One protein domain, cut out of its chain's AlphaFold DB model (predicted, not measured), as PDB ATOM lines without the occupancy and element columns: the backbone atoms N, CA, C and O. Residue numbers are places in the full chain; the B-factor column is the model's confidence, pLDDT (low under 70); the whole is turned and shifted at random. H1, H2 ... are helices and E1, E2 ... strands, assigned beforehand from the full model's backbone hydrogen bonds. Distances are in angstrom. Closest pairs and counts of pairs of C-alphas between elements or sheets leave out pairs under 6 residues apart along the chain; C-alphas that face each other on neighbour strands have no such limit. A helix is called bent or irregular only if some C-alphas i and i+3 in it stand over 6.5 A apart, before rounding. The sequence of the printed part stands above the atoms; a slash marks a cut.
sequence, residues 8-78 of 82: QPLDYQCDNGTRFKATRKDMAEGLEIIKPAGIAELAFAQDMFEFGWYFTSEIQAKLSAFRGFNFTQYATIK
ATOM      1  N   GLN A   8     146.854 122.344 112.870       90.50
ATOM      2  CA  GLN A   8     145.633 121.877 113.516       90.50
ATOM      3  C   GLN A   8     144.857 123.062 114.099       90.50
ATOM      4  O   GLN A   8     145.485 123.979 114.629       90.50
ATOM      5  N   PRO A   9     143.517 123.028 114.094       91.94
ATOM      6  CA  PRO A   9     142.723 124.057 114.745       91.94
ATOM      7  C   PRO A   9     142.905 124.038 116.268       91.94
ATOM      8  O   PRO A   9     143.193 123.004 116.884       91.94
ATOM      9  N   LEU A  10     142.712 125.207 116.868       91.12
ATOM     10  CA  LEU A  10     142.602 125.419 118.304       91.12
ATOM     11  C   LEU A  10     141.137 125.709 118.633       91.12
ATOM     12  O   LEU A  10     140.535 126.608 118.048       91.12
ATOM     13  N   ASP A  11     140.595 124.978 119.597       94.38
ATOM     14  CA  ASP A  11     139.307 125.274 120.206       94.38
ATOM     15  C   ASP A  11     139.391 124.890 121.684       94.38
ATOM     16  O   ASP A  11     139.453 123.707 122.021       94.38
ATOM     17  N   TYR A  12     139.507 125.895 122.547       94.56
ATOM     18  CA  TYR A  12     139.655 125.728 123.987       94.56
ATOM     19  C   TYR A  12     138.597 126.553 124.710       94.56
ATOM     20  O   TYR A  12     138.384 127.718 124.376       94.56
ATOM     21  N   GLN A  13     137.933 125.962 125.696       95.31
ATOM     22  CA  GLN A  13     136.950 126.638 126.532       95.31
ATOM     23  C   GLN A  13     137.436 126.602 127.977       95.31
ATOM     24  O   GLN A  13     137.664 125.517 128.504       95.31
ATOM     25  N   CYS A  14     137.569 127.782 128.577       94.44
ATOM     26  CA  CYS A  14     137.938 127.944 129.976       94.44
ATOM     27  C   CYS A  14     136.781 127.635 130.919       94.44
ATOM     28  O   CYS A  14     135.609 127.649 130.512       94.44
ATOM     29  N   ASP A  15     137.109 127.456 132.194       92.56
ATOM     30  CA  ASP A  15     136.145 127.102 133.234       92.56
ATOM     31  C   ASP A  15     135.034 128.155 133.392       92.56
ATOM     32  O   ASP A  15     133.862 127.798 133.528       92.56
ATOM     33  N   ASN A  16     135.350 129.456 133.287       91.38
ATOM     34  CA  ASN A  16     134.331 130.516 133.358       91.38
ATOM     35  C   ASN A  16     133.641 130.797 132.007       91.38
ATOM     36  O   ASN A  16     132.830 131.721 131.889       91.38
ATOM     37  N   GLY A  17     133.916 129.982 130.986       90.44
ATOM     38  CA  GLY A  17     133.193 129.970 129.718       90.44
ATOM     39  C   GLY A  17     133.776 130.849 128.612       90.44
ATOM     40  O   GLY A  17     133.206 130.869 127.517       90.44
ATOM     41  N   THR A  18     134.890 131.555 128.836       93.25
ATOM     42  CA  THR A  18     135.621 132.196 127.730       93.25
ATOM     43  C   THR A  18     136.156 131.137 126.777       93.25
ATOM     44  O   THR A  18     136.736 130.138 127.199       93.25
ATOM     45  N   ARG A  19     135.964 131.343 125.473       94.94
ATOM     46  CA  ARG A  19     136.401 130.401 124.440       94.94
ATOM     47  C   ARG A  19     137.465 131.024 123.550       94.94
ATOM     48  O   ARG A  19     137.305 132.144 123.076       94.94
ATOM     49  N   PHE A  20     138.524 130.271 123.302       93.19
ATOM     50  CA  PHE A  20     139.686 130.645 122.510       93.19
ATOM     51  C   PHE A  20     139.738 129.764 121.267       93.19
ATOM     52  O   PHE A  20     139.845 128.540 121.369       93.19
ATOM     53  N   LYS A  21     139.645 130.379 120.088       93.88
ATOM     54  CA  LYS A  21     139.605 129.669 118.809       93.88
ATOM     55  C   LYS A  21     140.655 130.197 117.851       93.88
ATOM     56  O   LYS A  21     140.854 131.398 117.732       93.88
ATOM     57  N   ALA A  22     141.287 129.297 117.119       90.56
ATOM     58  CA  ALA A  22     142.137 129.650 115.993       90.56
ATOM     59  C   ALA A  22     142.033 128.566 114.922       90.56
ATOM     60  O   ALA A  22     141.865 127.385 115.224       90.56
ATOM     61  N   THR A  23     142.173 128.954 113.659       90.25
ATOM     62  CA  THR A  23     142.268 128.005 112.537       90.25
ATOM     63  C   THR A  23     143.522 127.138 112.634       90.25
ATOM     64  O   THR A  23     143.540 126.022 112.120       90.25
ATOM     65  N   ARG A  24     144.548 127.636 113.337       88.69
ATOM     66  CA  ARG A  24     145.862 127.019 113.522       88.69
ATOM     67  C   ARG A  24     146.362 127.178 114.957       88.69
ATOM     68  O   ARG A  24     146.271 128.268 115.522       88.69
ATOM     69  N   LYS A  25     146.967 126.137 115.531       89.38
ATOM     70  CA  LYS A  25     147.537 126.144 116.896       89.38
ATOM     71  C   LYS A  25     148.762 127.040 117.049       89.38
ATOM     72  O   LYS A  25     149.071 127.438 118.169       89.38
ATOM     73  N   ASP A  26     149.450 127.372 115.958       86.00
ATOM     74  CA  ASP A  26     150.496 128.404 115.980       86.00
ATOM     75  C   ASP A  26     149.946 129.833 115.907       86.00
ATOM     76  O   ASP A  26     150.718 130.781 116.032       86.00
ATOM     77  N   MET A  27     148.628 129.980 115.734       85.94
ATOM     78  CA  MET A  27     147.890 131.244 115.754       85.94
ATOM     79  C   MET A  27     148.414 132.281 114.750       85.94
ATOM     80  O   MET A  27     148.190 133.482 114.906       85.94
ATOM     81  N   ALA A  28     149.059 131.818 113.672       83.62
ATOM     82  CA  ALA A  28     149.599 132.675 112.617       83.62
ATOM     83  C   ALA A  28     148.517 133.514 111.907       83.62
ATOM     84  O   ALA A  28     148.796 134.614 111.428       83.62
ATOM     85  N   GLU A  29     147.285 133.002 111.867       83.88
ATOM     86  CA  GLU A  29     146.095 133.653 111.291       83.88
ATOM     87  C   GLU A  29     145.271 134.421 112.336       83.88
ATOM     88  O   GLU A  29     144.276 135.061 112.007       83.88
ATOM     89  N   GLY A  30     145.718 134.398 113.592       85.81
ATOM     90  CA  GLY A  30     145.103 135.093 114.708       85.81
ATOM     91  C   GLY A  30     144.341 134.195 115.677       85.81
ATOM     92  O   GLY A  30     144.174 132.993 115.468       85.81
ATOM     93  N   LEU A  31     143.918 134.818 116.775       89.75
ATOM     94  CA  LEU A  31     143.187 134.203 117.881       89.75
ATOM     95  C   LEU A  31     141.842 134.912 118.065       89.75
ATOM     96  O   LEU A  31     141.790 136.132 118.228       89.75
ATOM     97  N   GLU A  32     140.760 134.146 118.048       92.00
ATOM     98  CA  GLU A  32     139.407 134.587 118.368       92.00
ATOM     99  C   GLU A  32     139.136 134.323 119.855       92.00
ATOM    100  O   GLU A  32     139.187 133.179 120.309       92.00
ATOM    101  N   ILE A  33     138.842 135.382 120.611       92.50
ATOM    102  CA  ILE A  33     138.482 135.319 122.030       92.50
ATOM    103  C   ILE A  33     136.996 135.645 122.154       92.50
ATOM    104  O   ILE A  33     136.565 136.776 121.917       92.50
ATOM    105  N   ILE A  34     136.212 134.642 122.533       93.38
ATOM    106  CA  ILE A  34     134.767 134.720 122.701       93.38
ATOM    107  C   ILE A  34     134.464 134.798 124.195       93.38
ATOM    108  O   ILE A  34     134.523 133.801 124.913       93.38
ATOM    109  N   LYS A  35     134.126 135.998 124.659       90.75
ATOM    110  CA  LYS A  35     133.812 136.296 126.057       90.75
ATOM    111  C   LYS A  35     132.298 136.167 126.317       90.75
ATOM    112  O   LYS A  35     131.516 136.799 125.595       90.75
ATOM    113  N   PRO A  36     131.850 135.422 127.343       90.44
ATOM    114  CA  PRO A  36     130.455 135.432 127.772       90.44
ATOM    115  C   PRO A  36     130.019 136.823 128.245       90.44
ATOM    116  O   PRO A  36     130.745 137.517 128.959       90.44
ATOM    117  N   ALA A  37     128.817 137.251 127.870       87.31
ATOM    118  CA  ALA A  37     128.253 138.498 128.372       87.31
ATOM    119  C   ALA A  37     127.984 138.402 129.881       87.31
ATOM    120  O   ALA A  37     127.397 137.433 130.352       87.31
ATOM    121  N   GLY A  38     128.375 139.432 130.632       86.38
ATOM    122  CA  GLY A  38     128.156 139.493 132.081       86.38
ATOM    123  C   GLY A  38     129.213 138.781 132.929       86.38
ATOM    124  O   GLY A  38     129.114 138.832 134.151       86.38
ATOM    125  N   ILE A  39     130.242 138.172 132.324       89.50
ATOM    126  CA  ILE A  39     131.385 137.651 133.083       89.50
ATOM    127  C   ILE A  39     132.113 138.797 133.805       89.50
ATOM    128  O   ILE A  39     132.400 139.846 133.215       89.50
ATOM    129  N   ALA A  40     132.413 138.585 135.087       92.31
ATOM    130  CA  ALA A  40     133.197 139.521 135.883       92.31
ATOM    131  C   ALA A  40     134.624 139.645 135.325       92.31
ATOM    132  O   ALA A  40     135.197 138.672 134.836       92.31
ATOM    133  N   GLU A  41     135.232 140.827 135.432       90.94
ATOM    134  CA  GLU A  41     136.596 141.053 134.930       90.94
ATOM    135  C   GLU A  41     137.628 140.142 135.597       90.94
ATOM    136  O   GLU A  41     138.527 139.650 134.923       90.94
ATOM    137  N   LEU A  42     137.457 139.852 136.891       94.31
ATOM    138  CA  LEU A  42     138.328 138.927 137.614       94.31
ATOM    139  C   LEU A  42     138.243 137.499 137.055       94.31
ATOM    140  O   LEU A  42     139.274 136.862 136.867       94.31
ATOM    141  N   ALA A  43     137.035 137.021 136.746       92.75
ATOM    142  CA  ALA A  43     136.833 135.703 136.141       92.75
ATOM    143  C   ALA A  43     137.404 135.650 134.714       92.75
ATOM    144  O   ALA A  43     138.068 134.691 134.338       92.75
ATOM    145  N   PHE A  44     137.250 136.728 133.940       91.31
ATOM    146  CA  PHE A  44     137.890 136.830 132.628       91.31
ATOM    147  C   PHE A  44     139.426 136.838 132.722       91.31
ATOM    148  O   PHE A  44     140.097 136.210 131.908       91.31
ATOM    149  N   ALA A  45     140.005 137.510 133.722       92.88
ATOM    150  CA  ALA A  45     141.447 137.473 133.952       92.88
ATOM    151  C   ALA A  45     141.925 136.053 134.299       92.88
ATOM    152  O   ALA A  45     142.951 135.620 133.780       92.88
ATOM    153  N   GLN A  46     141.171 135.317 135.122       95.50
ATOM    154  CA  GLN A  46     141.446 133.908 135.423       95.50
ATOM    155  C   GLN A  46     141.427 133.043 134.156       95.50
ATOM    156  O   GLN A  46     142.382 132.302 133.939       95.50
ATOM    157  N   ASP A  47     140.433 133.209 133.278       95.50
ATOM    158  CA  ASP A  47     140.365 132.494 131.993       95.50
ATOM    159  C   ASP A  47     141.582 132.789 131.099       95.50
ATOM    160  O   ASP A  47     142.144 131.893 130.472       95.50
ATOM    161  N   MET A  48     142.043 134.045 131.059       92.88
ATOM    162  CA  MET A  48     143.256 134.408 130.314       92.88
ATOM    163  C   MET A  48     144.508 133.711 130.872       92.88
ATOM    164  O   MET A  48     145.363 133.277 130.095       92.88
ATOM    165  N   PHE A  49     144.625 133.582 132.199       94.62
ATOM    166  CA  PHE A  49     145.714 132.831 132.836       94.62
ATOM    167  C   PHE A  49     145.625 131.332 132.543       94.62
ATOM    168  O   PHE A  49     146.639 130.715 132.215       94.62
ATOM    169  N   GLU A  50     144.427 130.761 132.629       95.69
ATOM    170  CA  GLU A  50     144.165 129.354 132.333       95.69
ATOM    171  C   GLU A  50     144.549 129.017 130.887       95.69
ATOM    172  O   GLU A  50     145.317 128.081 130.644       95.69
ATOM    173  N   PHE A  51     144.118 129.837 129.925       93.69
ATOM    174  CA  PHE A  51     144.504 129.676 128.527       93.69
ATOM    175  C   PHE A  51     146.019 129.809 128.326       93.69
ATOM    176  O   PHE A  51     146.613 129.027 127.583       93.69
ATOM    177  N   GLY A  52     146.668 130.762 129.002       91.44
ATOM    178  CA  GLY A  52     148.126 130.905 128.968       91.44
ATOM    179  C   GLY A  52     148.852 129.652 129.470       91.44
ATOM    180  O   GLY A  52     149.819 129.197 128.850       91.44
ATOM    181  N   TRP A  53     148.361 129.048 130.554       93.44
ATOM    182  CA  TRP A  53     148.883 127.789 131.080       93.44
ATOM    183  C   TRP A  53     148.669 126.624 130.108       93.44
ATOM    184  O   TRP A  53     149.614 125.898 129.793       93.44
ATOM    185  N   TYR A  54     147.460 126.470 129.570       93.31
ATOM    186  CA  TYR A  54     147.154 125.456 128.560       93.31
ATOM    187  C   TYR A  54     148.043 125.607 127.317       93.31
ATOM    188  O   TYR A  54     148.655 124.642 126.860       93.31
ATOM    189  N   PHE A  55     148.181 126.824 126.789       90.38
ATOM    190  CA  PHE A  55     148.988 127.074 125.600       90.38
ATOM    191  C   PHE A  55     150.463 126.724 125.825       90.38
ATOM    192  O   PHE A  55     151.075 126.049 124.994       90.38
ATOM    193  N   THR A  56     151.038 127.151 126.949       88.94
ATOM    194  CA  THR A  56     152.454 126.906 127.264       88.94
ATOM    195  C   THR A  56     152.746 125.424 127.515       88.94
ATOM    196  O   THR A  56     153.746 124.909 127.012       88.94
ATOM    197  N   SER A  57     151.863 124.720 128.227       90.06
ATOM    198  CA  SER A  57     152.036 123.302 128.574       90.06
ATOM    199  C   SER A  57     151.742 122.348 127.414       90.06
ATOM    200  O   SER A  57     152.524 121.432 127.151       90.06
ATOM    201  N   GLU A  58     150.652 122.570 126.678       88.94
ATOM    202  CA  GLU A  58     150.146 121.583 125.721       88.94
ATOM    203  C   GLU A  58     150.473 121.879 124.263       88.94
ATOM    204  O   GLU A  58     150.427 120.960 123.434       88.94
ATOM    205  N   ILE A  59     150.804 123.129 123.932       88.50
ATOM    206  CA  ILE A  59     150.949 123.571 122.543       88.50
ATOM    207  C   ILE A  59     152.363 124.064 122.270       88.50
ATOM    208  O   ILE A  59     153.030 123.509 121.399       88.50
ATOM    209  N   GLN A  60     152.841 125.066 123.010       85.75
ATOM    210  CA  GLN A  60     154.063 125.804 122.688       85.75
ATOM    211  C   GLN A  60     155.281 124.890 122.514       85.75
ATOM    212  O   GLN A  60     156.006 125.029 121.533       85.75
ATOM    213  N   ALA A  61     155.471 123.920 123.413       84.06
ATOM    214  CA  ALA A  61     156.588 122.973 123.353       84.06
ATOM    215  C   ALA A  61     156.542 122.030 122.134       84.06
ATOM    216  O   ALA A  61     157.558 121.449 121.758       84.06
ATOM    217  N   LYS A  62     155.366 121.863 121.521       85.81
ATOM    218  CA  LYS A  62     155.130 120.975 120.377       85.81
ATOM    219  C   LYS A  62     155.147 121.738 119.043       85.81
ATOM    220  O   LYS A  62     155.202 121.104 117.990       85.81
ATOM    221  N   LEU A  63     155.101 123.074 119.063       83.44
ATOM    222  CA  LEU A  63     155.170 123.900 117.858       83.44
ATOM    223  C   LEU A  63     156.577 123.854 117.253       83.44
ATOM    224  O   LEU A  63     157.570 124.061 117.943       83.44
ATOM    225  N   SER A  64     156.671 123.674 115.936       74.56
ATOM    226  CA  SER A  64     157.968 123.712 115.234       74.56
ATOM    227  C   SER A  64     158.526 125.134 115.056       74.56
ATOM    228  O   SER A  64     159.669 125.298 114.641       74.56
ATOM    229  N   ALA A  65     157.717 126.152 115.361       68.56
ATOM    230  CA  ALA A  65     158.074 127.556 115.564       68.56
ATOM    231  C   ALA A  65     156.808 128.307 116.012       68.56
ATOM    232  O   ALA A  65     155.763 128.166 115.374       68.56
ATOM    233  N   PHE A  66     156.892 129.121 117.066       67.12
ATOM    234  CA  PHE A  66     155.842 130.085 117.409       67.12
ATOM    235  C   PHE A  66     156.233 131.451 116.846       67.12
ATOM    236  O   PHE A  66     157.282 131.986 117.197       67.12
ATOM    237  N   ARG A  67     155.418 132.003 115.941       65.06
ATOM    238  CA  ARG A  67     155.704 133.285 115.270       65.06
ATOM    239  C   ARG A  67     155.036 134.490 115.941       65.06
ATOM    240  O   ARG A  67     155.175 135.600 115.443       65.06
ATOM    241  N   GLY A  68     154.362 134.282 117.073       62.22
ATOM    242  CA  GLY A  68     153.555 135.310 117.725       62.22
ATOM    243  C   GLY A  68     152.142 135.403 117.150       62.22
ATOM    244  O   GLY A  68     151.768 134.664 116.240       62.22
ATOM    245  N   PHE A  69     151.355 136.321 117.705       65.88
ATOM    246  CA  PHE A  69     149.994 136.601 117.253       65.88
ATOM    247  C   PHE A  69     150.030 137.735 116.231       65.88
ATOM    248  O   PHE A  69     150.447 138.843 116.566       65.88
ATOM    249  N   ASN A  70     149.584 137.484 114.999       63.62
ATOM    250  CA  ASN A  70     149.443 138.561 114.015       63.62
ATOM    251  C   ASN A  70     148.193 139.412 114.281       63.62
ATOM    252  O   ASN A  70     148.228 140.626 114.113       63.62
ATOM    253  N   PHE A  71     147.094 138.780 114.707       65.94
ATOM    254  CA  PHE A  71     145.806 139.438 114.914       65.94
ATOM    255  C   PHE A  71     145.043 138.797 116.079       65.94
ATOM    256  O   PHE A  71     145.126 137.589 116.303       65.94
ATOM    257  N   THR A  72     144.269 139.593 116.817       74.06
ATOM    258  CA  THR A  72     143.345 139.087 117.842       74.06
ATOM    259  C   THR A  72     141.966 139.673 117.596       74.06
ATOM    260  O   THR A  72     141.809 140.892 117.533       74.06
ATOM    261  N   GLN A  73     140.969 138.804 117.454       78.44
ATOM    262  CA  GLN A  73     139.574 139.195 117.309       78.44
ATOM    263  C   GLN A  73     138.843 138.946 118.624       78.44
ATOM    264  O   GLN A  73     138.888 137.848 119.173       78.44
ATOM    265  N   TYR A  74     138.142 139.966 119.114       77.50
ATOM    266  CA  TYR A  74     137.337 139.871 120.327       77.50
ATOM    267  C   TYR A  74     135.856 139.839 119.959       77.50
ATOM    268  O   TYR A  74     135.351 140.751 119.302       77.50
ATOM    269  N   ALA A  75     135.158 138.803 120.410       77.75
ATOM    270  CA  ALA A  75     133.711 138.691 120.310       77.75
ATOM    271  C   ALA A  75     133.116 138.574 121.717       77.75
ATOM    272  O   ALA A  75     133.640 137.871 122.574       77.75
ATOM    273  N   THR A  76     132.006 139.264 121.976       77.12
ATOM    274  CA  THR A  76     131.221 139.068 123.203       77.12
ATOM    275  C   THR A  76     129.882 138.465 122.828       77.12
ATOM    276  O   THR A  76     129.138 139.055 122.043       77.12
ATOM    277  N   ILE A  77     129.567 137.295 123.381       78.44
ATOM    278  CA  ILE A  77     128.312 136.597 123.093       78.44
ATOM    279  C   ILE A  77     127.369 136.691 124.286       78.44
ATOM    280  O   ILE A  77     127.726 136.372 125.417       78.44
ATOM    281  N   LYS A  78     126.130 137.119 124.032       59.31
ATOM    282  CA  LYS A  78     125.039 136.946 124.992       59.31
ATOM    283  C   LYS A  78     124.572 135.501 124.889       59.31
ATOM    284  O   LYS A  78     123.868 135.155 123.942       59.31
TER     285      LYS A  78
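What this domain is: This is residues 8 to 78 of the 82 residues of an uncharacterized protein of Pseudomonas amygdali pv. lachrymans (UniProt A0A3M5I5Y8). One long helix, H1, runs slantwise over one face of a four-stranded sheet, whose other face is bare. E1, E2 and E3 fold back and forth as two hairpins; H1 then crosses over the sheet, and E4 joins it beside E3. Look for 71 printed residues, with one named helix and four named strands along the chain as E1, E2, E3, H1, E4, in the mixed class of helices and strands. The sheet, in the order E1, E2, E3, E4, is mixed; the whole is compact, with a radius of gyration of the C-alphas of 12.1 A and spans of 37 by 21 by 16 A.

How they stand to each other: Begin at edge strand E1, residues 10 to 13, in an antiparallel hairpin with E2, residues 19 to 22, at 178 degrees; N 10 and O 22 are within hydrogen-bond range at 2.9 A. E2 and E3, residues 31 to 36, form the next antiparallel hairpin at 162 degrees, with N 21 and O 32 at 2.8 A. E1, E2 and E3 are a meander, each strand the antiparallel neighbour of the one before. H1, residues 41 to 62, is on the sheet at a height of 9.9 A, making two layers, helix and sheet. It lies over E1, E2 and E3, slantwise to the strands, at 34 degrees to E1 on the local plane. The closest C-alphas of E1 and H1, Tyr 12 and Phe 51, are 7.7 A apart. In H1, 15 of 18 O i to N i+4 pairs are within range. Edge strand E4, residues 72 to 77, is parallel to E3 at 22 degrees, with N 35 and O 75 at 2.8 A. E3, H1 and E4 form a strand-helix-strand unit, two parallel neighbours joined through a helix, with a right-handed crossover.

Where its parts are: Find C-alpha 10 at (142.602, 125.419, 118.304), where E1 begins. E3 spans 16.2 A; H1 runs 31.0 A from C-alpha 41 at (136.596, 141.053, 134.930), with a kink of 39 degrees near residue 56, and is irregular, with C-alphas 58 and 61 at 7.0 A. E4 runs 16.1 A to C-alpha 77 at (128.312, 136.597, 123.093).

The domain as a whole: The two farthest C-alphas, Gly 38 and Ser 64, are 37.7 A apart. The printed part has no cut, and no link is long. Look at residues 65 to 71 and 78 for pLDDT under 70.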